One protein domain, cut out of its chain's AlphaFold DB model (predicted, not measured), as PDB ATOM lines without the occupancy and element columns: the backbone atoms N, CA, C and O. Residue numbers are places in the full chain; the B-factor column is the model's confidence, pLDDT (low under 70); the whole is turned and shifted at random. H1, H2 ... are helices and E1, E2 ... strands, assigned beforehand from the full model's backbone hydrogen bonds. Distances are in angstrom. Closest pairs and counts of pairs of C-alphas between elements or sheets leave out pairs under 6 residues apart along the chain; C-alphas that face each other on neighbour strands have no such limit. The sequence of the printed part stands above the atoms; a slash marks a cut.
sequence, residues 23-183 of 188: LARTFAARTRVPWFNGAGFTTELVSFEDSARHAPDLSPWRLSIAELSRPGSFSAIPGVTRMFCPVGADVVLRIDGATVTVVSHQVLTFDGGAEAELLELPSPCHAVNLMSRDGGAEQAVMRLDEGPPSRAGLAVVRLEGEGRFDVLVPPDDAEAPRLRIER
ATOM      1  N   LEU A  23     -25.467  38.900  18.152       62.16
ATOM      2  CA  LEU A  23     -24.998  37.865  19.068       62.16
ATOM      3  C   LEU A  23     -23.761  38.384  19.802       62.16
ATOM      4  O   LEU A  23     -22.693  38.512  19.208       62.16
ATOM      5  N   ALA A  24     -23.901  38.675  21.091       64.81
ATOM      6  CA  ALA A  24     -22.804  39.222  21.878       64.81
ATOM      7  C   ALA A  24     -21.961  38.123  22.517       64.81
ATOM      8  O   ALA A  24     -20.737  38.234  22.595       64.81
ATOM      9  N   ARG A  25     -22.615  37.070  23.026       70.56
ATOM     10  CA  ARG A  25     -21.944  35.964  23.721       70.56
ATOM     11  C   ARG A  25     -22.682  34.658  23.470       70.56
ATOM     12  O   ARG A  25     -23.891  34.580  23.664       70.56
ATOM     13  N   THR A  26     -21.930  33.629  23.103       71.50
ATOM     14  CA  THR A  26     -22.442  32.271  22.903       71.50
ATOM     15  C   THR A  26     -22.116  31.415  24.117       71.50
ATOM     16  O   THR A  26     -20.940  31.301  24.465       71.50
ATOM     17  N   PHE A  27     -23.113  30.780  24.740       75.94
ATOM     18  CA  PHE A  27     -22.901  29.894  25.898       75.94
ATOM     19  C   PHE A  27     -21.916  28.759  25.595       75.94
ATOM     20  O   PHE A  27     -20.985  28.537  26.362       75.94
ATOM     21  N   ALA A  28     -22.053  28.109  24.435       75.56
ATOM     22  CA  ALA A  28     -21.175  27.011  24.024       75.56
ATOM     23  C   ALA A  28     -19.698  27.421  23.856       75.56
ATOM     24  O   ALA A  28     -18.813  26.573  23.898       75.56
ATOM     25  N   ALA A  29     -19.421  28.717  23.682       78.06
ATOM     26  CA  ALA A  29     -18.062  29.245  23.581       78.06
ATOM     27  C   ALA A  29     -17.453  29.604  24.951       78.06
ATOM     28  O   ALA A  29     -16.347  30.143  25.006       78.06
ATOM     29  N   ARG A  30     -18.169  29.367  26.061       83.38
ATOM     30  CA  ARG A  30     -17.728  29.718  27.415       83.38
ATOM     31  C   ARG A  30     -17.259  28.504  28.196       83.38
ATOM     32  O   ARG A  30     -17.804  27.410  28.097       83.38
ATOM     33  N   THR A  31     -16.246  28.735  29.022       88.75
ATOM     34  CA  THR A  31     -15.738  27.729  29.947       88.75
ATOM     35  C   THR A  31     -16.784  27.438  31.011       88.75
ATOM     36  O   THR A  31     -17.166  28.323  31.779       88.75
ATOM     37  N   ARG A  32     -17.207  26.177  31.088       91.12
ATOM     38  CA  ARG A  32     -17.961  25.664  32.233       91.12
ATOM     39  C   ARG A  32     -17.016  25.378  33.396       91.12
ATOM     40  O   ARG A  32     -15.949  24.788  33.212       91.12
ATOM     41  N   VAL A  33     -17.414  25.770  34.597       94.12
ATOM     42  CA  VAL A  33     -16.645  25.586  35.832       94.12
ATOM     43  C   VAL A  33     -17.384  24.585  36.721       94.12
ATOM     44  O   VAL A  33     -18.549  24.829  37.042       94.12
ATOM     45  N   PRO A  34     -16.761  23.460  37.118       94.38
ATOM     46  CA  PRO A  34     -17.402  22.495  38.003       94.38
ATOM     47  C   PRO A  34     -17.644  23.102  39.383       94.38
ATOM     48  O   PRO A  34     -16.832  23.873  39.899       94.38
ATOM     49  N   TRP A  35     -18.755  22.727  40.007       92.69
ATOM     50  CA  TRP A  35     -19.006  23.079  41.399       92.69
ATOM     51  C   TRP A  35     -18.079  22.299  42.324       92.69
ATOM     52  O   TRP A  35     -17.743  21.147  42.053       92.69
ATOM     53  N   PHE A  36     -17.721  22.892  43.463       90.38
ATOM     54  CA  PHE A  36     -16.842  22.250  44.446       90.38
ATOM     55  C   PHE A  36     -17.397  20.910  44.968       90.38
ATOM     56  O   PHE A  36     -16.644  19.970  45.194       90.38
ATOM     57  N   ASN A  37     -18.722  20.793  45.103       89.69
ATOM     58  CA  ASN A  37     -19.400  19.552  45.504       89.69
ATOM     59  C   ASN A  37     -19.596  18.546  44.348       89.69
ATOM     60  O   ASN A  37     -20.115  17.448  44.557       89.69
ATOM     61  N   GLY A  38     -19.218  18.916  43.120       89.81
ATOM     62  CA  GLY A  38     -19.399  18.107  41.919       89.81
ATOM     63  C   GLY A  38     -20.863  17.812  41.570       89.81
ATOM     64  O   GLY A  38     -21.126  16.787  40.941       89.81
ATOM     65  N   ALA A  39     -21.828  18.613  42.035       89.94
ATOM     66  CA  ALA A  39     -23.255  18.418  41.741       89.94
ATOM     67  C   ALA A  39     -23.707  19.083  40.425       89.94
ATOM     68  O   ALA A  39     -24.816  18.839  39.939       89.94
ATOM     69  N   GLY A  40     -22.830  19.878  39.810       91.62
ATOM     70  CA  GLY A  40     -23.137  20.602  38.589       91.62
ATOM     71  C   GLY A  40     -21.967  21.414  38.055       91.62
ATOM     72  O   GLY A  40     -20.826  21.295  38.519       91.62
ATOM     73  N   PHE A  41     -22.288  22.258  37.081       93.44
ATOM     74  CA  PHE A  41     -21.374  23.221  36.477       93.44
ATOM     75  C   PHE A  41     -22.018  24.602  36.438       93.44
ATOM     76  O   PHE A  41     -23.240  24.735  36.417       93.44
ATOM     77  N   THR A  42     -21.190  25.639  36.404       93.44
ATOM     78  CA  THR A  42     -21.615  27.007  36.107       93.44
ATOM     79  C   THR A  42     -20.865  27.510  34.889       93.44
ATOM     80  O   THR A  42     -19.636  27.465  34.854       93.44
ATOM     81  N   THR A  43     -21.595  28.077  33.940       91.31
ATOM     82  CA  THR A  43     -21.036  28.825  32.818       91.31
ATOM     83  C   THR A  43     -21.405  30.289  32.980       91.31
ATOM     84  O   THR A  43     -22.581  30.659  32.968       91.31
ATOM     85  N   GLU A  44     -20.400  31.141  33.158       90.38
ATOM     86  CA  GLU A  44     -20.599  32.582  33.280       90.38
ATOM     87  C   GLU A  44     -20.660  33.251  31.903       90.38
ATOM     88  O   GLU A  44     -19.756  33.116  31.071       90.38
ATOM     89  N   LEU A  45     -21.743  33.992  31.668       84.31
ATOM     90  CA  LEU A  45     -21.956  34.737  30.431       84.31
ATOM     91  C   LEU A  45     -21.521  36.193  30.607       84.31
ATOM     92  O   LEU A  45     -20.775  36.726  29.782       84.31
ATOM     93  N   VAL A  46     -21.938  36.816  31.709       83.31
ATOM     94  CA  VAL A  46     -21.556  38.181  32.083       83.31
ATOM     95  C   VAL A  46     -21.158  38.184  33.551       83.31
ATOM     96  O   VAL A  46     -21.921  37.727  34.405       83.31
ATOM     97  N   SER A  47     -19.958  38.679  33.831       89.38
ATOM     98  CA  SER A  47     -19.454  38.869  35.187       89.38
ATOM     99  C   SER A  47     -19.951  40.198  35.771       89.38
ATOM    100  O   SER A  47     -20.375  41.094  35.038       89.38
ATOM    101  N   PHE A  48     -19.836  40.366  37.091       88.12
ATOM    102  CA  PHE A  48     -20.082  41.669  37.718       88.12
ATOM    103  C   PHE A  48     -19.181  42.767  37.130       88.12
ATOM    104  O   PHE A  48     -19.661  43.867  36.880       88.12
ATOM    105  N   GLU A  49     -17.906  42.468  36.862       88.94
ATOM    106  CA  GLU A  49     -16.970  43.433  36.267       88.94
ATOM    107  C   GLU A  49     -17.368  43.804  34.833       88.94
ATOM    108  O   GLU A  49     -17.382  44.983  34.481       88.94
ATOM    109  N   ASP A  50     -17.747  42.808  34.023       83.12
ATOM    110  CA  ASP A  50     -18.207  43.019  32.651       83.12
ATOM    111  C   ASP A  50     -19.428  43.947  32.643       83.12
ATOM    112  O   ASP A  50     -19.454  44.926  31.899       83.12
ATOM    113  N   SER A  51     -20.424  43.675  33.494       80.19
ATOM    114  CA  SER A  51     -21.633  44.505  33.572       80.19
ATOM    115  C   SER A  51     -21.329  45.946  33.991       80.19
ATOM    116  O   SER A  51     -21.807  46.872  33.344       80.19
ATOM    117  N   ALA A  52     -20.478  46.141  35.002       82.06
ATOM    118  CA  ALA A  52     -20.109  47.461  35.499       82.06
ATOM    119  C   ALA A  52     -19.330  48.271  34.453       82.06
ATOM    120  O   ALA A  52     -19.459  49.489  34.379       82.06
ATOM    121  N   ARG A  53     -18.532  47.599  33.612       78.44
ATOM    122  CA  ARG A  53     -17.797  48.242  32.519       78.44
ATOM    123  C   ARG A  53     -18.718  48.702  31.389       78.44
ATOM    124  O   ARG A  53     -18.478  49.755  30.808       78.44
ATOM    125  N   HIS A  54     -19.718  47.893  31.045       69.75
ATOM    126  CA  HIS A  54     -20.601  48.152  29.903       69.75
ATOM    127  C   HIS A  54     -21.825  49.007  30.252       69.75
ATOM    128  O   HIS A  54     -22.358  49.669  29.368       69.75
ATOM    129  N   ALA A  55     -22.258  49.008  31.511       70.56
ATOM    130  CA  ALA A  55     -23.377  49.805  32.002       70.56
ATOM    131  C   ALA A  55     -23.025  50.436  33.365       70.56
ATOM    132  O   ALA A  55     -23.562  50.018  34.391       70.56
ATOM    133  N   PRO A  56     -22.107  51.420  33.394       73.81
ATOM    134  CA  PRO A  56     -21.574  51.990  34.636       73.81
ATOM    135  C   PRO A  56     -22.613  52.743  35.476       73.81
ATOM    136  O   PRO A  56     -22.415  52.911  36.676       73.81
ATOM    137  N   ASP A  57     -23.721  53.166  34.865       75.62
ATOM    138  CA  ASP A  57     -24.828  53.846  35.549       75.62
ATOM    139  C   ASP A  57     -25.777  52.874  36.273       75.62
ATOM    140  O   ASP A  57     -26.733  53.302  36.922       75.62
ATOM    141  N   LEU A  58     -25.534  51.565  36.161       73.44
ATOM    142  CA  LEU A  58     -26.331  50.521  36.794       73.44
ATOM    143  C   LEU A  58     -25.539  49.798  37.873       73.44
ATOM    144  O   LEU A  58     -24.322  49.625  37.789       73.44
ATOM    145  N   SER A  59     -26.263  49.285  38.862       80.94
ATOM    146  CA  SER A  59     -25.696  48.359  39.833       80.94
ATOM    147  C   SER A  59     -25.098  47.137  39.120       80.94
ATOM    148  O   SER A  59     -25.761  46.552  38.255       80.94
ATOM    149  N   PRO A  60     -23.884  46.690  39.500       87.81
ATOM    150  CA  PRO A  60     -23.260  45.536  38.870       87.81
ATOM    151  C   PRO A  60     -24.132  44.285  38.983       87.81
ATOM    152  O   PRO A  60     -24.644  43.944  40.057       87.81
ATOM    153  N   TRP A  61     -24.226  43.544  37.884       87.38
ATOM    154  CA  TRP A  61     -24.986  42.307  37.794       87.38
ATOM    155  C   TRP A  61     -24.186  41.189  37.123       87.38
ATOM    156  O   TRP A  61     -23.225  41.398  36.392       87.38
ATOM    157  N   ARG A  62     -24.576  39.952  37.405       90.69
ATOM    158  CA  ARG A  62     -23.940  38.745  36.891       90.69
ATOM    159  C   ARG A  62     -24.992  37.836  36.297       90.69
ATOM    160  O   ARG A  62     -26.021  37.580  36.920       90.69
ATOM    161  N   LEU A  63     -24.681  37.295  35.129       87.69
ATOM    162  CA  LEU A  63     -25.523  36.366  34.400       87.69
ATOM    163  C   LEU A  63     -24.768  35.065  34.146       87.69
ATOM    164  O   LEU A  63     -23.686  35.056  33.553       87.69
ATOM    165  N   SER A  64     -25.356  33.954  34.573       90.25
ATOM    166  CA  SER A  64     -24.767  32.629  34.391       90.25
ATOM    167  C   SER A  64     -25.822  31.551  34.196       90.25
ATOM    168  O   SER A  64     -26.980  31.713  34.582       90.25
ATOM    169  N   ILE A  65     -25.392  30.437  33.615       90.56
ATOM    170  CA  ILE A  65     -26.183  29.221  33.459       90.56
ATOM    171  C   ILE A  65     -25.592  28.152  34.370       90.56
ATOM    172  O   ILE A  65     -24.390  27.901  34.339       90.56
ATOM    173  N   ALA A  66     -26.441  27.539  35.184       92.88
ATOM    174  CA  ALA A  66     -26.111  26.371  35.980       92.88
ATOM    175  C   ALA A  66     -26.567  25.102  35.253       92.88
ATOM    176  O   ALA A  66     -27.715  25.037  34.825       92.88
ATOM    177  N   GLU A  67     -25.700  24.097  35.158       93.25
ATOM    178  CA  GLU A  67     -26.063  22.719  34.811       93.25
ATOM    179  C   GLU A  67     -26.372  21.968  36.114       93.25
ATOM    180  O   GLU A  67     -25.490  21.810  36.962       93.25
ATOM    181  N   LEU A  68     -27.617  21.522  36.286       93.75
ATOM    182  CA  LEU A  68     -28.104  20.821  37.474       93.75
ATOM    183  C   LEU A  68     -28.213  19.329  37.162       93.75
ATOM    184  O   LEU A  68     -29.008  18.935  36.311       93.75
ATOM    185  N   SER A  69     -27.420  18.501  37.842       92.31
ATOM    186  CA  SER A  69     -27.355  17.059  37.547       92.31
ATOM    187  C   SER A  69     -27.784  16.165  38.708       92.31
ATOM    188  O   SER A  69     -28.290  15.068  38.484       92.31
ATOM    189  N   ARG A  70     -27.603  16.632  39.945       95.44
ATOM    190  CA  ARG A  70     -27.953  15.927  41.181       95.44
ATOM    191  C   ARG A  70     -28.149  16.933  42.324       95.44
ATOM    192  O   ARG A  70     -27.696  18.071  42.182       95.44
ATOM    193  N   PRO A  71     -28.777  16.532  43.442       97.12
ATOM    194  CA  PRO A  71     -28.905  17.378  44.625       97.12
ATOM    195  C   PRO A  71     -27.557  17.915  45.117       97.12
ATOM    196  O   PRO A  71     -26.523  17.246  44.994       97.12
ATOM    197  N   GLY A  72     -27.567  19.122  45.675       96.12
ATOM    198  CA  GLY A  72     -26.363  19.760  46.193       96.12
ATOM    199  C   GLY A  72     -26.534  21.236  46.530       96.12
ATOM    200  O   GLY A  72     -27.387  21.941  45.984       96.12
ATOM    201  N   SER A  73     -25.683  21.709  47.437       95.56
ATOM    202  CA  SER A  73     -25.693  23.093  47.911       95.56
ATOM    203  C   SER A  73     -25.217  24.076  46.844       95.56
ATOM    204  O   SER A  73     -24.280  23.802  46.085       95.56
ATOM    205  N   PHE A  74     -25.830  25.255  46.830       94.75
ATOM    206  CA  PHE A  74     -25.335  26.407  46.094       94.75
ATOM    207  C   PHE A  74     -24.329  27.180  46.952       94.75
ATOM    208  O   PHE A  74     -24.400  27.178  48.179       94.75
ATOM    209  N   SER A  75     -23.389  27.873  46.310       92.69
ATOM    210  CA  SER A  75     -22.524  28.817  47.019       92.69
ATOM    211  C   SER A  75     -23.317  30.053  47.439       92.69
ATOM    212  O   SER A  75     -23.990  30.657  46.600       92.69
ATOM    213  N   ALA A  76     -23.183  30.444  48.706       94.69
ATOM    214  CA  ALA A  76     -23.676  31.721  49.200       94.69
ATOM    215  C   ALA A  76     -22.817  32.873  48.652       94.69
ATOM    216  O   ALA A  76     -21.586  32.797  48.605       94.69
ATOM    217  N   ILE A  77     -23.477  33.947  48.237       94.62
ATOM    218  CA  ILE A  77     -22.883  35.193  47.755       94.62
ATOM    219  C   ILE A  77     -23.589  36.336  48.498       94.62
ATOM    220  O   ILE A  77     -24.606  36.836  48.025       94.62
ATOM    221  N   PRO A  78     -23.099  36.742  49.680       95.38
ATOM    222  CA  PRO A  78     -23.729  37.807  50.457       95.38
ATOM    223  C   PRO A  78     -23.789  39.141  49.701       95.38
ATOM    224  O   PRO A  78     -22.874  39.481  48.947       95.38
ATOM    225  N   GLY A  79     -24.851  39.914  49.940       94.12
ATOM    226  CA  GLY A  79     -25.016  41.257  49.370       94.12
ATOM    227  C   GLY A  79     -25.491  41.285  47.913       94.12
ATOM    228  O   GLY A  79     -25.391  42.326  47.263       94.12
ATOM    229  N   VAL A  80     -25.998  40.164  47.387       95.19
ATOM    230  CA  VAL A  80     -26.642  40.121  46.067       95.19
ATOM    231  C   VAL A  80     -28.069  39.612  46.182       95.19
ATOM    232  O   VAL A  80     -28.356  38.718  46.970       95.19
ATOM    233  N   THR A  81     -28.961  40.125  45.346       94.88
ATOM    234  CA  THR A  81     -30.263  39.499  45.104       94.88
ATOM    235  C   THR A  81     -30.106  38.488  43.979       94.88
ATOM    236  O   THR A  81     -29.545  38.826  42.935       94.88
ATOM    237  N   ARG A  82     -30.584  37.257  44.174       95.88
ATOM    238  CA  ARG A  82     -30.500  36.186  43.180       95.88
ATOM    239  C   ARG A  82     -31.878  35.870  42.619       95.88
ATOM    240  O   ARG A  82     -32.769  35.456  43.351       95.88
ATOM    241  N   MET A  83     -32.015  36.014  41.309       93.75
ATOM    242  CA  MET A  83     -33.129  35.484  40.532       93.75
ATOM    243  C   MET A  83     -32.683  34.177  39.874       93.75
ATOM    244  O   MET A  83     -31.683  34.137  39.150       93.75
ATOM    245  N   PHE A  84     -33.415  33.107  40.152       94.62
ATOM    246  CA  PHE A  84     -33.149  31.748  39.699       94.62
ATOM    247  C   PHE A  84     -34.346  31.237  38.900       94.62
ATOM    248  O   PHE A  84     -35.476  31.285  39.380       94.62
ATOM    249  N   CYS A  85     -34.098  30.719  37.701       92.62
ATOM    250  CA  CYS A  85     -35.137  30.149  36.852       92.62
ATOM    251  C   CYS A  85     -34.686  28.787  36.307       92.62
ATOM    252  O   CYS A  85     -33.806  28.760  35.440       92.62
ATOM    253  N   PRO A  86     -35.266  27.662  36.766       92.88
ATOM    254  CA  PRO A  86     -34.971  26.346  36.222       92.88
ATOM    255  C   PRO A  86     -35.600  26.186  34.833       92.88
ATOM    256  O   PRO A  86     -36.687  26.687  34.547       92.88
ATOM    257  N   VAL A  87     -34.913  25.475  33.946       87.06
ATOM    258  CA  VAL A  87     -35.259  25.316  32.533       87.06
ATOM    259  C   VAL A  87     -35.106  23.847  32.150       87.06
ATOM    260  O   VAL A  87     -34.000  23.303  32.148       87.06
ATOM    261  N   GLY A  88     -36.221  23.220  31.782       86.44
ATOM    262  CA  GLY A  88     -36.299  21.818  31.362       86.44
ATOM    263  C   GLY A  88     -36.931  20.887  32.396       86.44
ATOM    264  O   GLY A  88     -37.530  19.896  31.999       86.44
ATOM    265  N   ALA A  89     -36.861  21.218  33.687       91.50
ATOM    266  CA  ALA A  89     -37.520  20.472  34.754       91.50
ATOM    267  C   ALA A  89     -37.899  21.391  35.920       91.50
ATOM    268  O   ALA A  89     -37.291  22.448  36.106       91.50
ATOM    269  N   ASP A  90     -38.895  20.965  36.691       96.50
ATOM    270  CA  ASP A  90     -39.192  21.536  38.001       96.50
ATOM    271  C   ASP A  90     -38.115  21.090  38.993       96.50
ATOM    272  O   ASP A  90     -37.553  20.000  38.865       96.50
ATOM    273  N   VAL A  91     -37.827  21.919  39.992       98.00
ATOM    274  CA  VAL A  91     -36.851  21.590  41.036       98.00
ATOM    275  C   VAL A  91     -37.396  21.909  42.418       98.00
ATOM    276  O   VAL A  91     -38.242  22.787  42.573       98.00
ATOM    277  N   VAL A  92     -36.881  21.226  43.436       98.62
ATOM    278  CA  VAL A  92     -37.171  21.534  44.839       98.62
ATOM    279  C   VAL A  92     -35.918  22.107  45.477       98.62
ATOM    280  O   VAL A  92     -34.871  21.459  45.486       98.62
ATOM    281  N   LEU A  93     -36.025  23.322  46.008       98.62
ATOM    282  CA  LEU A  93     -34.956  23.983  46.743       98.62
ATOM    283  C   LEU A  93     -35.292  24.053  48.231       98.62
ATOM    284  O   LEU A  93     -36.453  24.201  48.611       98.62
ATOM    285  N   ARG A  94     -34.258  24.024  49.067       98.62
ATOM    286  CA  ARG A  94     -34.321  24.473  50.456       98.62
ATOM    287  C   ARG A  94     -33.550  25.775  50.581       98.62
ATOM    288  O   ARG A  94     -32.392  25.811  50.185       98.62
ATOM    289  N   ILE A  95     -34.190  26.817  51.098       98.44
ATOM    290  CA  ILE A  95     -33.613  28.154  51.272       98.44
ATOM    291  C   ILE A  95     -33.886  28.592  52.706       98.44
ATOM    292  O   ILE A  95     -35.048  28.682  53.102       98.44
ATOM    293  N   ASP A  96     -32.829  28.781  53.496       97.75
ATOM    294  CA  ASP A  96     -32.904  29.130  54.926       97.75
ATOM    295  C   ASP A  96     -33.888  28.236  55.711       97.75
ATOM    296  O   ASP A  96     -34.676  28.675  56.548       97.75
ATOM    297  N   GLY A  97     -33.871  26.938  55.393       97.25
ATOM    298  CA  GLY A  97     -34.728  25.924  56.013       97.25
ATOM    299  C   GLY A  97     -36.138  25.801  55.422       97.25
ATOM    300  O   GLY A  97     -36.789  24.781  55.651       97.25
ATOM    301  N   ALA A  98     -36.598  26.756  54.611       98.19
ATOM    302  CA  ALA A  98     -37.880  26.668  53.916       98.19
ATOM    303  C   ALA A  98     -37.747  25.869  52.612       98.19
ATOM    304  O   ALA A  98     -36.834  26.099  51.822       98.19
ATOM    305  N   THR A  99     -38.666  24.934  52.372       98.50
ATOM    306  CA  THR A  99     -38.703  24.156  51.125       98.50
ATOM    307  C   THR A  99     -39.623  24.830  50.112       98.50
ATOM    308  O   THR A  99     -40.749  25.193  50.448       98.50
ATOM    309  N   VAL A 100     -39.154  24.977  48.874       98.38
ATOM    310  CA  VAL A 100     -39.892  25.598  47.771       98.38
ATOM    311  C   VAL A 100     -39.740  24.776  46.495       98.38
ATOM    312  O   VAL A 100     -38.634  24.446  46.074       98.38
ATOM    313  N   THR A 101     -40.863  24.461  45.854       98.50
ATOM    314  CA  THR A 101     -40.870  23.921  44.491       98.50
ATOM    315  C   THR A 101     -40.827  25.080  43.504       98.50
ATOM    316  O   THR A 101     -41.670  25.975  43.557       98.50
ATOM    317  N   VAL A 102     -39.860  25.058  42.592       97.62
ATOM    318  CA  VAL A 102     -39.728  26.032  41.509       97.62
ATOM    319  C   VAL A 102     -40.087  25.341  40.207       97.62
ATOM    320  O   VAL A 102     -39.356  24.468  39.732       97.62
ATOM    321  N   VAL A 103     -41.226  25.727  39.640       95.19
ATOM    322  CA  VAL A 103     -41.692  25.194  38.358       95.19
ATOM    323  C   VAL A 103     -40.771  25.687  37.244       95.19
ATOM    324  O   VAL A 103     -40.293  26.825  37.268       95.19
ATOM    325  N   SER A 104     -40.516  24.838  36.251       90.19
ATOM    326  CA  SER A 104     -39.712  25.200  35.094       90.19
ATOM    327  C   SER A 104     -40.263  26.457  34.421       90.19
ATOM    328  O   SER A 104     -41.456  26.554  34.133       90.19
ATOM    329  N   HIS A 105     -39.379  27.406  34.119       84.44
ATOM    330  CA  HIS A 105     -39.746  28.728  33.618       84.44
ATOM    331  C   HIS A 105     -40.633  29.505  34.604       84.44
ATOM    332  O   HIS A 105     -41.598  30.154  34.190       84.44
ATOM    333  N   GLN A 106     -40.320  29.438  35.897       88.00
ATOM    334  CA  GLN A 106     -40.729  30.423  36.894       88.00
ATOM    335  C   GLN A 106     -39.490  31.002  37.571       88.00
ATOM    336  O   GLN A 106     -38.523  30.289  37.840       88.00
ATOM    337  N   VAL A 107     -39.524  32.308  37.830       88.81
ATOM    338  CA  VAL A 107     -38.432  33.011  38.507       88.81
ATOM    339  C   VAL A 107     -38.674  32.962  40.007       88.81
ATOM    340  O   VAL A 107     -39.686  33.465  40.494       88.81
ATOM    341  N   LEU A 108     -37.725  32.383  40.733       95.31
ATOM    342  CA  LEU A 108     -37.625  32.501  42.179       95.31
ATOM    343  C   LEU A 108     -36.583  33.567  42.524       95.31
ATOM    344  O   LEU A 108     -35.434  33.469  42.091       95.31
ATOM    345  N   THR A 109     -36.966  34.542  43.345       95.31
ATOM    346  CA  THR A 109     -36.056  35.567  43.870       95.31
ATOM    347  C   THR A 109     -35.766  35.303  45.341       95.31
ATOM    348  O   THR A 109     -36.695  35.116  46.124       95.31
ATOM    349  N   PHE A 110     -34.491  35.303  45.722       96.69
ATOM    350  CA  PHE A 110     -34.052  35.119  47.105       96.69
ATOM    351  C   PHE A 110     -32.730  35.850  47.381       96.69
ATOM    352  O   PHE A 110     -32.054  36.313  46.456       96.69
ATOM    353  N   ASP A 111     -32.372  35.984  48.659       96.94
ATOM    354  CA  ASP A 111     -31.083  36.543  49.073       96.94
ATOM    355  C   ASP A 111     -29.947  35.617  48.617       96.94
ATOM    356  O   ASP A 111     -29.942  34.422  48.905       96.94
ATOM    357  N   GLY A 112     -28.966  36.149  47.891       96.38
ATOM    358  CA  GLY A 112     -27.813  35.379  47.445       96.38
ATOM    359  C   GLY A 112     -26.942  34.868  48.591       96.38
ATOM    360  O   GLY A 112     -26.229  33.886  48.395       96.38
ATOM    361  N   GLY A 113     -27.003  35.491  49.770       96.94
ATOM    362  CA  GLY A 113     -26.336  35.045  50.991       96.94
ATOM    363  C   GLY A 113     -27.048  33.909  51.732       96.94
ATOM    364  O   GLY A 113     -26.444  33.354  52.647       96.94
ATOM    365  N   ALA A 114     -28.280  33.560  51.347       97.88
ATOM    366  CA  ALA A 114     -29.061  32.504  51.988       97.88
ATOM    367  C   ALA A 114     -28.423  31.115  51.823       97.88
ATOM    368  O   ALA A 114     -27.775  30.812  50.811       97.88
ATOM    369  N   GLU A 115     -28.678  30.228  52.789       97.81
ATOM    370  CA  GLU A 115     -28.339  28.812  52.669       97.81
ATOM    371  C   GLU A 115     -29.301  28.139  51.686       97.81
ATOM    372  O   GLU A 115     -30.409  27.739  52.048       97.81
ATOM    373  N   ALA A 116     -28.871  28.024  50.427       97.81
ATOM    374  CA  ALA A 116     -29.655  27.429  49.353       97.81
ATOM    375  C   ALA A 116     -29.110  26.056  48.928       97.81
ATOM    376  O   ALA A 116     -27.925  25.898  48.623       97.81
ATOM    377  N   GLU A 117     -29.992  25.067  48.835       97.56
ATOM    378  CA  GLU A 117     -29.683  23.709  48.388       97.56
ATOM    379  C   GLU A 117     -30.722  23.213  47.384       97.56
ATOM    380  O   GLU A 117     -31.922  23.366  47.600       97.56
ATOM    381  N   LEU A 118     -30.260  22.577  46.306       98.06
ATOM    382  CA  LEU A 118     -31.108  21.761  45.444       98.06
ATOM    383  C   LEU A 118     -31.351  20.410  46.120       98.06
ATOM    384  O   LEU A 118     -30.411  19.629  46.256       98.06
ATOM    385  N   LEU A 119     -32.596  20.139  46.509       98.12
ATOM    386  CA  LEU A 119     -32.998  18.881  47.136       98.12
ATOM    387  C   LEU A 119     -33.394  17.827  46.106       98.12
ATOM    388  O   LEU A 119     -32.985  16.675  46.216       98.12
ATOM    389  N   GLU A 120     -34.188  18.219  45.108       98.06
ATOM    390  CA  GLU A 120     -34.767  17.288  44.139       98.06
ATOM    391  C   GLU A 120     -34.822  17.896  42.738       98.06
ATOM    392  O   GLU A 120     -35.086  19.088  42.557       98.06
ATOM    393  N   LEU A 121     -34.594  17.041  41.743       96.31
ATOM    394  CA  LEU A 121     -34.791  17.299  40.322       96.31
ATOM    395  C   LEU A 121     -35.173  15.970  39.642       96.31
ATOM    396  O   LEU A 121     -34.481  14.970  39.847       96.31
ATOM    397  N   PRO A 122     -36.250  15.915  38.842       94.88
ATOM    398  CA  PRO A 122     -36.699  14.677  38.203       94.88
ATOM    399  C   PRO A 122     -35.801  14.263  37.026       94.88
ATOM    400  O   PRO A 122     -35.762  13.095  36.648       94.88
ATOM    401  N   SER A 123     -35.068  15.214  36.447       94.25
ATOM    402  CA  SER A 123     -34.091  14.990  35.384       94.25
ATOM    403  C   SER A 123     -33.023  16.085  35.410       94.25
ATOM    404  O   SER A 123     -33.316  17.199  35.860       94.25
ATOM    405  N   PRO A 124     -31.808  15.824  34.887       92.69
ATOM    406  CA  PRO A 124     -30.830  16.876  34.665       92.69
ATOM    407  C   PRO A 124     -31.434  18.026  33.858       92.69
ATOM    408  O   PRO A 124     -32.145  17.811  32.873       92.69
ATOM    409  N   CYS A 125     -31.179  19.249  34.295       91.88
ATOM    410  CA  CYS A 125     -31.734  20.449  33.686       91.88
ATOM    411  C   CYS A 125     -30.759  21.616  33.835       91.88
ATOM    412  O   CYS A 125     -29.650  21.460  34.347       91.88
ATOM    413  N   HIS A 126     -31.160  22.790  33.364       91.44
ATOM    414  CA  HIS A 126     -30.378  24.006  33.541       91.44
ATOM    415  C   HIS A 126     -31.104  24.980  34.459       91.44
ATOM    416  O   HIS A 126     -32.314  24.881  34.643       91.44
ATOM    417  N   ALA A 127     -30.389  25.974  34.973       91.69
ATOM    418  CA  ALA A 127     -31.011  27.148  35.556       91.69
ATOM    419  C   ALA A 127     -30.296  28.429  35.141       91.69
ATOM    420  O   ALA A 127     -29.069  28.525  35.214       91.69
ATOM    421  N   VAL A 128     -31.074  29.432  34.746       89.75
ATOM    422  CA  VAL A 128     -30.560  30.783  34.525       89.75
ATOM    423  C   VAL A 128     -30.460  31.476  35.878       89.75
ATOM    424  O   VAL A 128     -31.399  31.442  36.674       89.75
ATOM    425  N   ASN A 129     -29.316  32.101  36.137       92.31
ATOM    426  CA  ASN A 129     -29.068  32.903  37.325       92.31
ATOM    427  C   ASN A 129     -28.773  34.340  36.918       92.31
ATOM    428  O   ASN A 129     -27.794  34.586  36.207       92.31
ATOM    429  N   LEU A 130     -29.572  35.269  37.434       90.44
ATOM    430  CA  LEU A 130     -29.265  36.693  37.445       90.44
ATOM    431  C   LEU A 130     -29.011  37.110  38.889       90.44
ATOM    432  O   LEU A 130     -29.830  36.850  39.767       90.44
ATOM    433  N   MET A 131     -27.862  37.717  39.139       92.56
ATOM    434  CA  MET A 131     -27.493  38.217  40.459       92.56
ATOM    435  C   MET A 131     -27.180  39.700  40.350       92.56
ATOM    436  O   MET A 131     -26.364  40.073  39.515       92.56
ATOM    437  N   SER A 132     -27.775  40.533  41.192       90.69
ATOM    438  CA  SER A 132     -27.554  41.985  41.210       90.69
ATOM    439  C   SER A 132     -27.029  42.428  42.573       90.69
ATOM    440  O   SER A 132     -27.563  42.001  43.599       90.69
ATOM    441  N   ARG A 133     -26.003  43.283  42.594       91.88
ATOM    442  CA  ARG A 133     -25.461  43.891  43.822       91.88
ATOM    443  C   ARG A 133     -26.255  45.125  44.248       91.88
ATOM    444  O   ARG A 133     -27.009  45.683  43.455       91.88
ATOM    445  N   ASP A 134     -26.056  45.540  45.497       82.69
ATOM    446  CA  ASP A 134     -26.400  46.877  46.007       82.69
ATOM    447  C   ASP A 134     -27.874  47.284  45.823       82.69
ATOM    448  O   ASP A 134     -28.188  48.437  45.545       82.69
ATOM    449  N   GLY A 135     -28.800  46.324  45.938       74.75
ATOM    450  CA  GLY A 135     -30.232  46.578  45.736       74.75
ATOM    451  C   GLY A 135     -30.638  46.795  44.271       74.75
ATOM    452  O   GLY A 135     -31.782  47.153  44.000       74.75
ATOM    453  N   GLY A 136     -29.747  46.521  43.315       74.25
ATOM    454  CA  GLY A 136     -29.970  46.657  41.873       74.25
ATOM    455  C   GLY A 136     -30.970  45.676  41.254       74.25
ATOM    456  O   GLY A 136     -31.055  45.595  40.030       74.25
ATOM    457  N   ALA A 137     -31.721  44.926  42.064       71.69
ATOM    458  CA  ALA A 137     -32.684  43.932  41.591       71.69
ATOM    459  C   ALA A 137     -33.812  44.554  40.758       71.69
ATOM    460  O   ALA A 137     -34.339  43.901  39.867       71.69
ATOM    461  N   GLU A 138     -34.143  45.823  41.007       71.69
ATOM    462  CA  GLU A 138     -35.126  46.581  40.220       71.69
ATOM    463  C   GLU A 138     -34.553  47.094  38.885       71.69
ATOM    464  O   GLU A 138     -35.303  47.391  37.956       71.69
ATOM    465  N   GLN A 139     -33.223  47.193  38.775       68.38
ATOM    466  CA  GLN A 139     -32.526  47.681  37.578       68.38
ATOM    467  C   GLN A 139     -32.212  46.543  36.602       68.38
ATOM    468  O   GLN A 139     -32.352  46.712  35.391       68.38
ATOM    469  N   ALA A 140     -31.825  45.378  37.130       70.25
ATOM    470  CA  ALA A 140     -31.575  44.160  36.371       70.25
ATOM    471  C   ALA A 140     -32.595  43.088  36.778       70.25
ATOM    472  O   ALA A 140     -32.410  42.361  37.753       70.25
ATOM    473  N   VAL A 141     -33.678  42.984  36.003       71.38
ATOM    474  CA  VAL A 141     -34.796  42.072  36.288       71.38
ATOM    475  C   VAL A 141     -34.824  40.935  35.277       71.38
ATOM    476  O   VAL A 141     -34.786  41.178  34.071       71.38
ATOM    477  N   MET A 142     -34.967  39.705  35.771       77.00
ATOM    478  CA  MET A 142     -35.296  38.531  34.969       77.00
ATOM    479  C   MET A 142     -36.811  38.465  34.746       77.00
ATOM    480  O   MET A 142     -37.580  38.337  35.698       77.00
ATOM    481  N   ARG A 143     -37.245  38.539  33.487       66.50
ATOM    482  CA  ARG A 143     -38.642  38.368  33.070       66.50
ATOM    483  C   ARG A 143     -38.761  37.242  32.050       66.50
ATOM    484  O   ARG A 143     -37.860  37.008  31.248       66.50
ATOM    485  N   LEU A 144     -39.880  36.535  32.104       65.38
ATOM    486  CA  LEU A 144     -40.217  35.471  31.167       65.38
ATOM    487  C   LEU A 144     -41.357  35.985  30.307       65.38
ATOM    488  O   LEU A 144     -42.441  36.221  30.827       65.38
ATOM    489  N   ASP A 145     -41.109  36.164  29.019       55.12
ATOM    490  CA  ASP A 145     -42.093  36.716  28.096       55.12
ATOM    491  C   ASP A 145     -42.143  35.847  26.832       55.12
ATOM    492  O   ASP A 145     -41.111  35.427  26.300       55.12
ATOM    493  N   GLU A 146     -43.349  35.616  26.316       50.31
ATOM    494  CA  GLU A 146     -43.584  34.938  25.037       50.31
ATOM    495  C   GLU A 146     -43.566  35.970  23.885       50.31
ATOM    496  O   GLU A 146     -43.990  37.116  24.057       50.31
ATOM    497  N   GLY A 147     -43.018  35.611  22.717       47.69
ATOM    498  CA  GLY A 147     -42.903  36.499  21.544       47.69
ATOM    499  C   GLY A 147     -41.467  36.947  21.213       47.69
ATOM    500  O   GLY A 147     -40.537  36.544  21.910       47.69
ATOM    501  N   PRO A 148     -41.270  37.748  20.144       46.75
ATOM    502  CA  PRO A 148     -39.941  38.093  19.633       46.75
ATOM    503  C   PRO A 148     -39.113  38.923  20.637       46.75
ATOM    504  O   PRO A 148     -39.703  39.623  21.470       46.75
ATOM    505  N   PRO A 149     -37.765  38.909  20.536       48.72
ATOM    506  CA  PRO A 149     -36.881  39.650  21.433       48.72
ATOM    507  C   PRO A 149     -37.262  41.134  21.495       48.72
ATOM    508  O   PRO A 149     -37.315  41.821  20.471       48.72
ATOM    509  N   SER A 150     -37.540  41.650  22.696       43.00
ATOM    510  CA  SER A 150     -37.843  43.074  22.871       43.00
ATOM    511  C   SER A 150     -36.583  43.926  22.727       43.00
ATOM    512  O   SER A 150     -35.522  43.552  23.215       43.00
ATOM    513  N   ARG A 151     -36.723  45.128  22.163       47.66
ATOM    514  CA  ARG A 151     -35.635  46.100  21.938       47.66
ATOM    515  C   ARG A 151     -35.115  46.831  23.184       47.66
ATOM    516  O   ARG A 151     -34.264  47.695  23.047       47.66
ATOM    517  N   ALA A 152     -35.625  46.516  24.373       38.78
ATOM    518  CA  ALA A 152     -35.383  47.272  25.606       38.78
ATOM    519  C   ALA A 152     -34.645  46.452  26.685       38.78
ATOM    520  O   ALA A 152     -34.954  46.558  27.871       38.78
ATOM    521  N   GLY A 153     -33.718  45.565  26.299       47.19
ATOM    522  CA  GLY A 153     -32.952  44.818  27.295       47.19
ATOM    523  C   GLY A 153     -31.956  43.783  26.770       47.19
ATOM    524  O   GLY A 153     -32.024  43.362  25.620       47.19
ATOM    525  N   LEU A 154     -31.023  43.376  27.638       50.03
ATOM    526  CA  LEU A 154     -30.079  42.278  27.410       50.03
ATOM    527  C   LEU A 154     -30.838  40.944  27.463       50.03
ATOM    528  O   LEU A 154     -31.279  40.551  28.531       50.03
ATOM    529  N   ALA A 155     -31.005  40.227  26.354       49.31
ATOM    530  CA  ALA A 155     -31.785  38.983  26.347       49.31
ATOM    531  C   ALA A 155     -30.896  37.748  26.565       49.31
ATOM    532  O   ALA A 155     -29.794  37.679  26.019       49.31
ATOM    533  N   VAL A 156     -31.390  36.752  27.312       52.09
ATOM    534  CA  VAL A 156     -30.856  35.378  27.292       52.09
ATOM    535  C   VAL A 156     -31.897  34.487  26.663       52.09
ATOM    536  O   VAL A 156     -32.871  34.078  27.289       52.09
ATOM    537  N   VAL A 157     -31.678  34.178  25.398       48.81
ATOM    538  CA  VAL A 157     -32.624  33.386  24.628       48.81
ATOM    539  C   VAL A 157     -32.308  31.912  24.835       48.81
ATOM    540  O   VAL A 157     -31.185  31.476  24.570       48.81
ATOM    541  N   ARG A 158     -33.303  31.138  25.284       47.53
ATOM    542  CA  ARG A 158     -33.287  29.685  25.120       47.53
ATOM    543  C   ARG A 158     -33.756  29.393  23.698       47.53
ATOM    544  O   ARG A 158     -34.954  29.427  23.429       47.53
ATOM    545  N   LEU A 159     -32.821  29.118  22.796       44.03
ATOM    546  CA  LEU A 159     -33.170  28.613  21.467       44.03
ATOM    547  C   LEU A 159     -33.528  27.121  21.579       44.03
ATOM    548  O   LEU A 159     -33.007  26.421  22.450       44.03
ATOM    549  N   GLU A 160     -34.466  26.651  20.757       40.69
ATOM    550  CA  GLU A 160     -34.921  25.257  20.777       40.69
ATOM    551  C   GLU A 160     -33.763  24.262  20.578       40.69
ATOM    552  O   GLU A 160     -32.834  24.527  19.817       40.69
ATOM    553  N   GLY A 161     -33.845  23.101  21.240       45.75
ATOM    554  CA  GLY A 161     -32.828  22.042  21.172       45.75
ATOM    555  C   GLY A 161     -31.572  22.298  22.026       45.75
ATOM    556  O   GLY A 161     -31.064  23.408  22.120       45.75
ATOM    557  N   GLU A 162     -31.102  21.243  22.702       40.69
ATOM    558  CA  GLU A 162     -29.778  21.086  23.349       40.69
ATOM    559  C   GLU A 162     -29.122  22.299  24.063       40.69
ATOM    560  O   GLU A 162     -27.911  22.488  23.999       40.69
ATOM    561  N   GLY A 163     -29.868  23.101  24.831       48.47
ATOM    562  CA  GLY A 163     -29.247  23.967  25.852       48.47
ATOM    563  C   GLY A 163     -28.476  25.180  25.317       48.47
ATOM    564  O   GLY A 163     -27.455  25.574  25.880       48.47
ATOM    565  N   ARG A 164     -28.966  25.814  24.250       53.16
ATOM    566  CA  ARG A 164     -28.391  27.064  23.746       53.16
ATOM    567  C   ARG A 164     -28.930  28.277  24.516       53.16
ATOM    568  O   ARG A 164     -30.100  28.619  24.379       53.16
ATOM    569  N   PHE A 165     -28.061  28.917  25.305       57.44
ATOM    570  CA  PHE A 165     -28.322  30.157  26.053       57.44
ATOM    571  C   PHE A 165     -27.473  31.299  25.484       57.44
ATOM    572  O   PHE A 165     -26.388  31.595  25.986       57.44
ATOM    573  N   ASP A 166     -27.923  31.922  24.402       57.78
ATOM    574  CA  ASP A 166     -27.162  33.011  23.786       57.78
ATOM    575  C   ASP A 166     -27.557  34.360  24.393       57.78
ATOM    576  O   ASP A 166     -28.740  34.631  24.618       57.78
ATOM    577  N   VAL A 167     -26.556  35.208  24.662       61.59
ATOM    578  CA  VAL A 167     -26.779  36.598  25.079       61.59
ATOM    579  C   VAL A 167     -26.877  37.464  23.832       61.59
ATOM    580  O   VAL A 167     -25.895  37.601  23.089       61.59
ATOM    581  N   LEU A 168     -28.041  38.071  23.627       56.97
ATOM    582  CA  LEU A 168     -28.238  39.107  22.618       56.97
ATOM    583  C   LEU A 168     -28.058  40.476  23.277       56.97
ATOM    584  O   LEU A 168     -28.641  40.744  24.331       56.97
ATOM    585  N   VAL A 169     -27.249  41.335  22.658       54.66
ATOM    586  CA  VAL A 169     -27.123  42.740  23.067       54.66
ATOM    587  C   VAL A 169     -28.026  43.573  22.153       54.66
ATOM    588  O   VAL A 169     -27.960  43.402  20.929       54.66
ATOM    589  N   PRO A 170     -28.910  44.424  22.706       43.94
ATOM    590  CA  PRO A 170     -29.650  45.376  21.889       43.94
ATOM    591  C   PRO A 170     -28.665  46.370  21.245       43.94
ATOM    592  O   PRO A 170     -27.599  46.604  21.815       43.94
ATOM    593  N   PRO A 171     -28.975  46.950  20.070       39.88
ATOM    594  CA  PRO A 171     -28.187  48.064  19.535       39.88
ATOM    595  C   PRO A 171     -28.084  49.197  20.574       39.88
ATOM    596  O   PRO A 171     -28.965  49.305  21.427       39.88
ATOM    597  N   ASP A 172     -27.018  50.002  20.485       41.44
ATOM    598  CA  ASP A 172     -26.473  50.950  21.486       41.44
ATOM    599  C   ASP A 172     -27.450  51.992  22.105       41.44
ATOM    600  O   ASP A 172     -27.042  52.804  22.932       41.44
ATOM    601  N   ASP A 173     -28.746  51.942  21.784       40.03
ATOM    602  CA  ASP A 173     -29.754  52.965  22.084       40.03
ATOM    603  C   ASP A 173     -30.847  52.508  23.088       40.03
ATOM    604  O   ASP A 173     -31.869  53.181  23.240       40.03
ATOM    605  N   ALA A 174     -30.701  51.357  23.758       39.16
ATOM    606  CA  ALA A 174     -31.746  50.815  24.640       39.16
ATOM    607  C   ALA A 174     -31.613  51.255  26.117       39.16
ATOM    608  O   ALA A 174     -30.591  51.012  26.757       39.16
ATOM    609  N   GLU A 175     -32.683  51.830  26.688       40.28
ATOM    610  CA  GLU A 175     -32.835  52.035  28.142       40.28
ATOM    611  C   GLU A 175     -32.679  50.704  28.909       40.28
ATOM    612  O   GLU A 175     -33.219  49.690  28.478       40.28
ATOM    613  N   ALA A 176     -31.946  50.740  30.035       38.34
ATOM    614  CA  ALA A 176     -31.675  49.703  31.053       38.34
ATOM    615  C   ALA A 176     -31.892  48.201  30.675       38.34
ATOM    616  O   ALA A 176     -33.009  47.771  30.387       38.34
ATOM    617  N   PRO A 177     -30.874  47.325  30.816       41.66
ATOM    618  CA  PRO A 177     -30.932  45.921  30.439       41.66
ATOM    619  C   PRO A 177     -31.945  45.131  31.280       41.66
ATOM    620  O   PRO A 177     -31.695  44.770  32.429       41.66
ATOM    621  N   ARG A 178     -33.076  44.778  30.668       48.56
ATOM    622  CA  ARG A 178     -34.023  43.788  31.201       48.56
ATOM    623  C   ARG A 178     -33.668  42.400  30.670       48.56
ATOM    624  O   ARG A 178     -33.699  42.190  29.460       48.56
ATOM    625  N   LEU A 179     -33.341  41.464  31.562       48.50
ATOM    626  CA  LEU A 179     -33.057  40.080  31.197       48.50
ATOM    627  C   LEU A 179     -34.349  39.354  30.837       48.50
ATOM    628  O   LEU A 179     -35.185  39.125  31.703       48.50
ATOM    629  N   ARG A 180     -34.494  38.938  29.580       53.75
ATOM    630  CA  ARG A 180     -35.632  38.128  29.118       53.75
ATOM    631  C   ARG A 180     -35.192  36.691  28.857       53.75
ATOM    632  O   ARG A 180     -34.191  36.511  28.170       53.75
ATOM    633  N   ILE A 181     -35.920  35.700  29.385       47.09
ATOM    634  CA  ILE A 181     -35.744  34.278  29.033       47.09
ATOM    635  C   ILE A 181     -36.949  33.814  28.215       47.09
ATOM    636  O   ILE A 181     -38.095  33.958  28.643       47.09
ATOM    637  N   GLU A 182     -36.679  33.262  27.035       48.91
ATOM    638  CA  GLU A 182     -37.689  32.860  26.046       48.91
ATOM    639  C   GLU A 182     -38.065  31.368  26.170       48.91
ATOM    640  O   GLU A 182     -37.246  30.539  26.573       48.91
ATOM    641  N   ARG A 183     -39.314  31.020  25.830       41.75
ATOM    642  CA  ARG A 183     -39.807  29.632  25.730       41.75
ATOM    643  C   ARG A 183     -39.874  29.200  24.256       41.75
ATOM    644  O   ARG A 183     -40.242  30.034  23.430       41.75
TER     645      ARG A 183
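This is residues 23 to 183 of the 188 residues of the protein "HutD protein" of Demequina mangrovi (UniProt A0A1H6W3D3). Two sheets stand face to face as a sandwich, a strongly twisted one of six strands, E2 E3 E4 E10 E5 E8, and one of five, E1 E13 E12 E14 E11. A small third sheet, E7 E6 E9, adjoins the six-stranded one near E5 and E8, away from the five-stranded one, and one short helix, H1, stands beside E4. The 161 printed residues hold 14 named strands and one named helix, in the order E1 E2 E3 H1 and then E4 through E14, mostly strand. The six- and three-stranded sheets are antiparallel, the five-stranded one mixed. The whole is compact, with a radius of gyration of the C-alphas of 14.9 A, and rounded, spanning 42 by 35 by 28 A.

E1, residues 23 to 25, is antiparallel to E13, residues 164 to 169, with N 24 and O 167 3.0 A apart. E2, residues 32 to 34, forms a hairpin with E3, residues 40 to 46; N 33 and O 42 are 2.8 A apart. E3 is antiparallel to E4, residues 61 to 68, with N 43 and O 65 at 2.8 A. H1, residues 48 to 54, is on this sheet but at the sheet's level, at a height of 0.6 A; its closest C-alphas to E4 are those of Phe 48 and Arg 62, 4.9 A. In H1 every O i to N i+4 pair is within hydrogen-bond range. E10, residues 125 to 133, is antiparallel to E4, N 64 to O 129 being 3.0 A, and to E5, residues 80 to 87, N 83 to O 130 being 2.8 A. E8, residues 108 to 111, is the edge strand antiparallel to E5, with N 82 and O 110 at 2.9 A. E6, residues 91 to 95, forms a hairpin with E7, residues 98 to 102, N 93 to O 100 being 2.8 A, and is antiparallel to E9, residues 116 to 120, N 94 to O 117 being 2.8 A. The closest C-alphas of E7 and E8 are those of Val 102 and Leu 108, 6.8 A. E14, residues 179 to 181, is parallel to E11, residues 142 to 144, N 143 to O 179 being 2.8 A, and to E12, residues 155 to 159, N 156 to O 180 being 2.9 A. E12 and E13 form a hairpin, with N 168 and O 155 at 3.0 A. The facing parts of the sandwich are 11.0 A centre to centre, their planes 8 degrees apart.

E1 begins at C-alpha 23, (-24.998, 37.865, 19.068). E10, the longest strand, measures 26.3 A from C-alpha 125 at (-31.734, 20.449, 33.686); E5 measures 21.8 A and E4 21.7 A. E14 ends at C-alpha 181, (-35.744, 34.278, 29.033).

The C-alphas farthest apart, of Gly 97 and Asp 173, are 43.7 A apart. The printed part has no cut; E4 to E5 is the long link. Mean pLDDT of the printed part is 78.7; residues 23 to 24, 54, 139 and 143 to 183 are under 70.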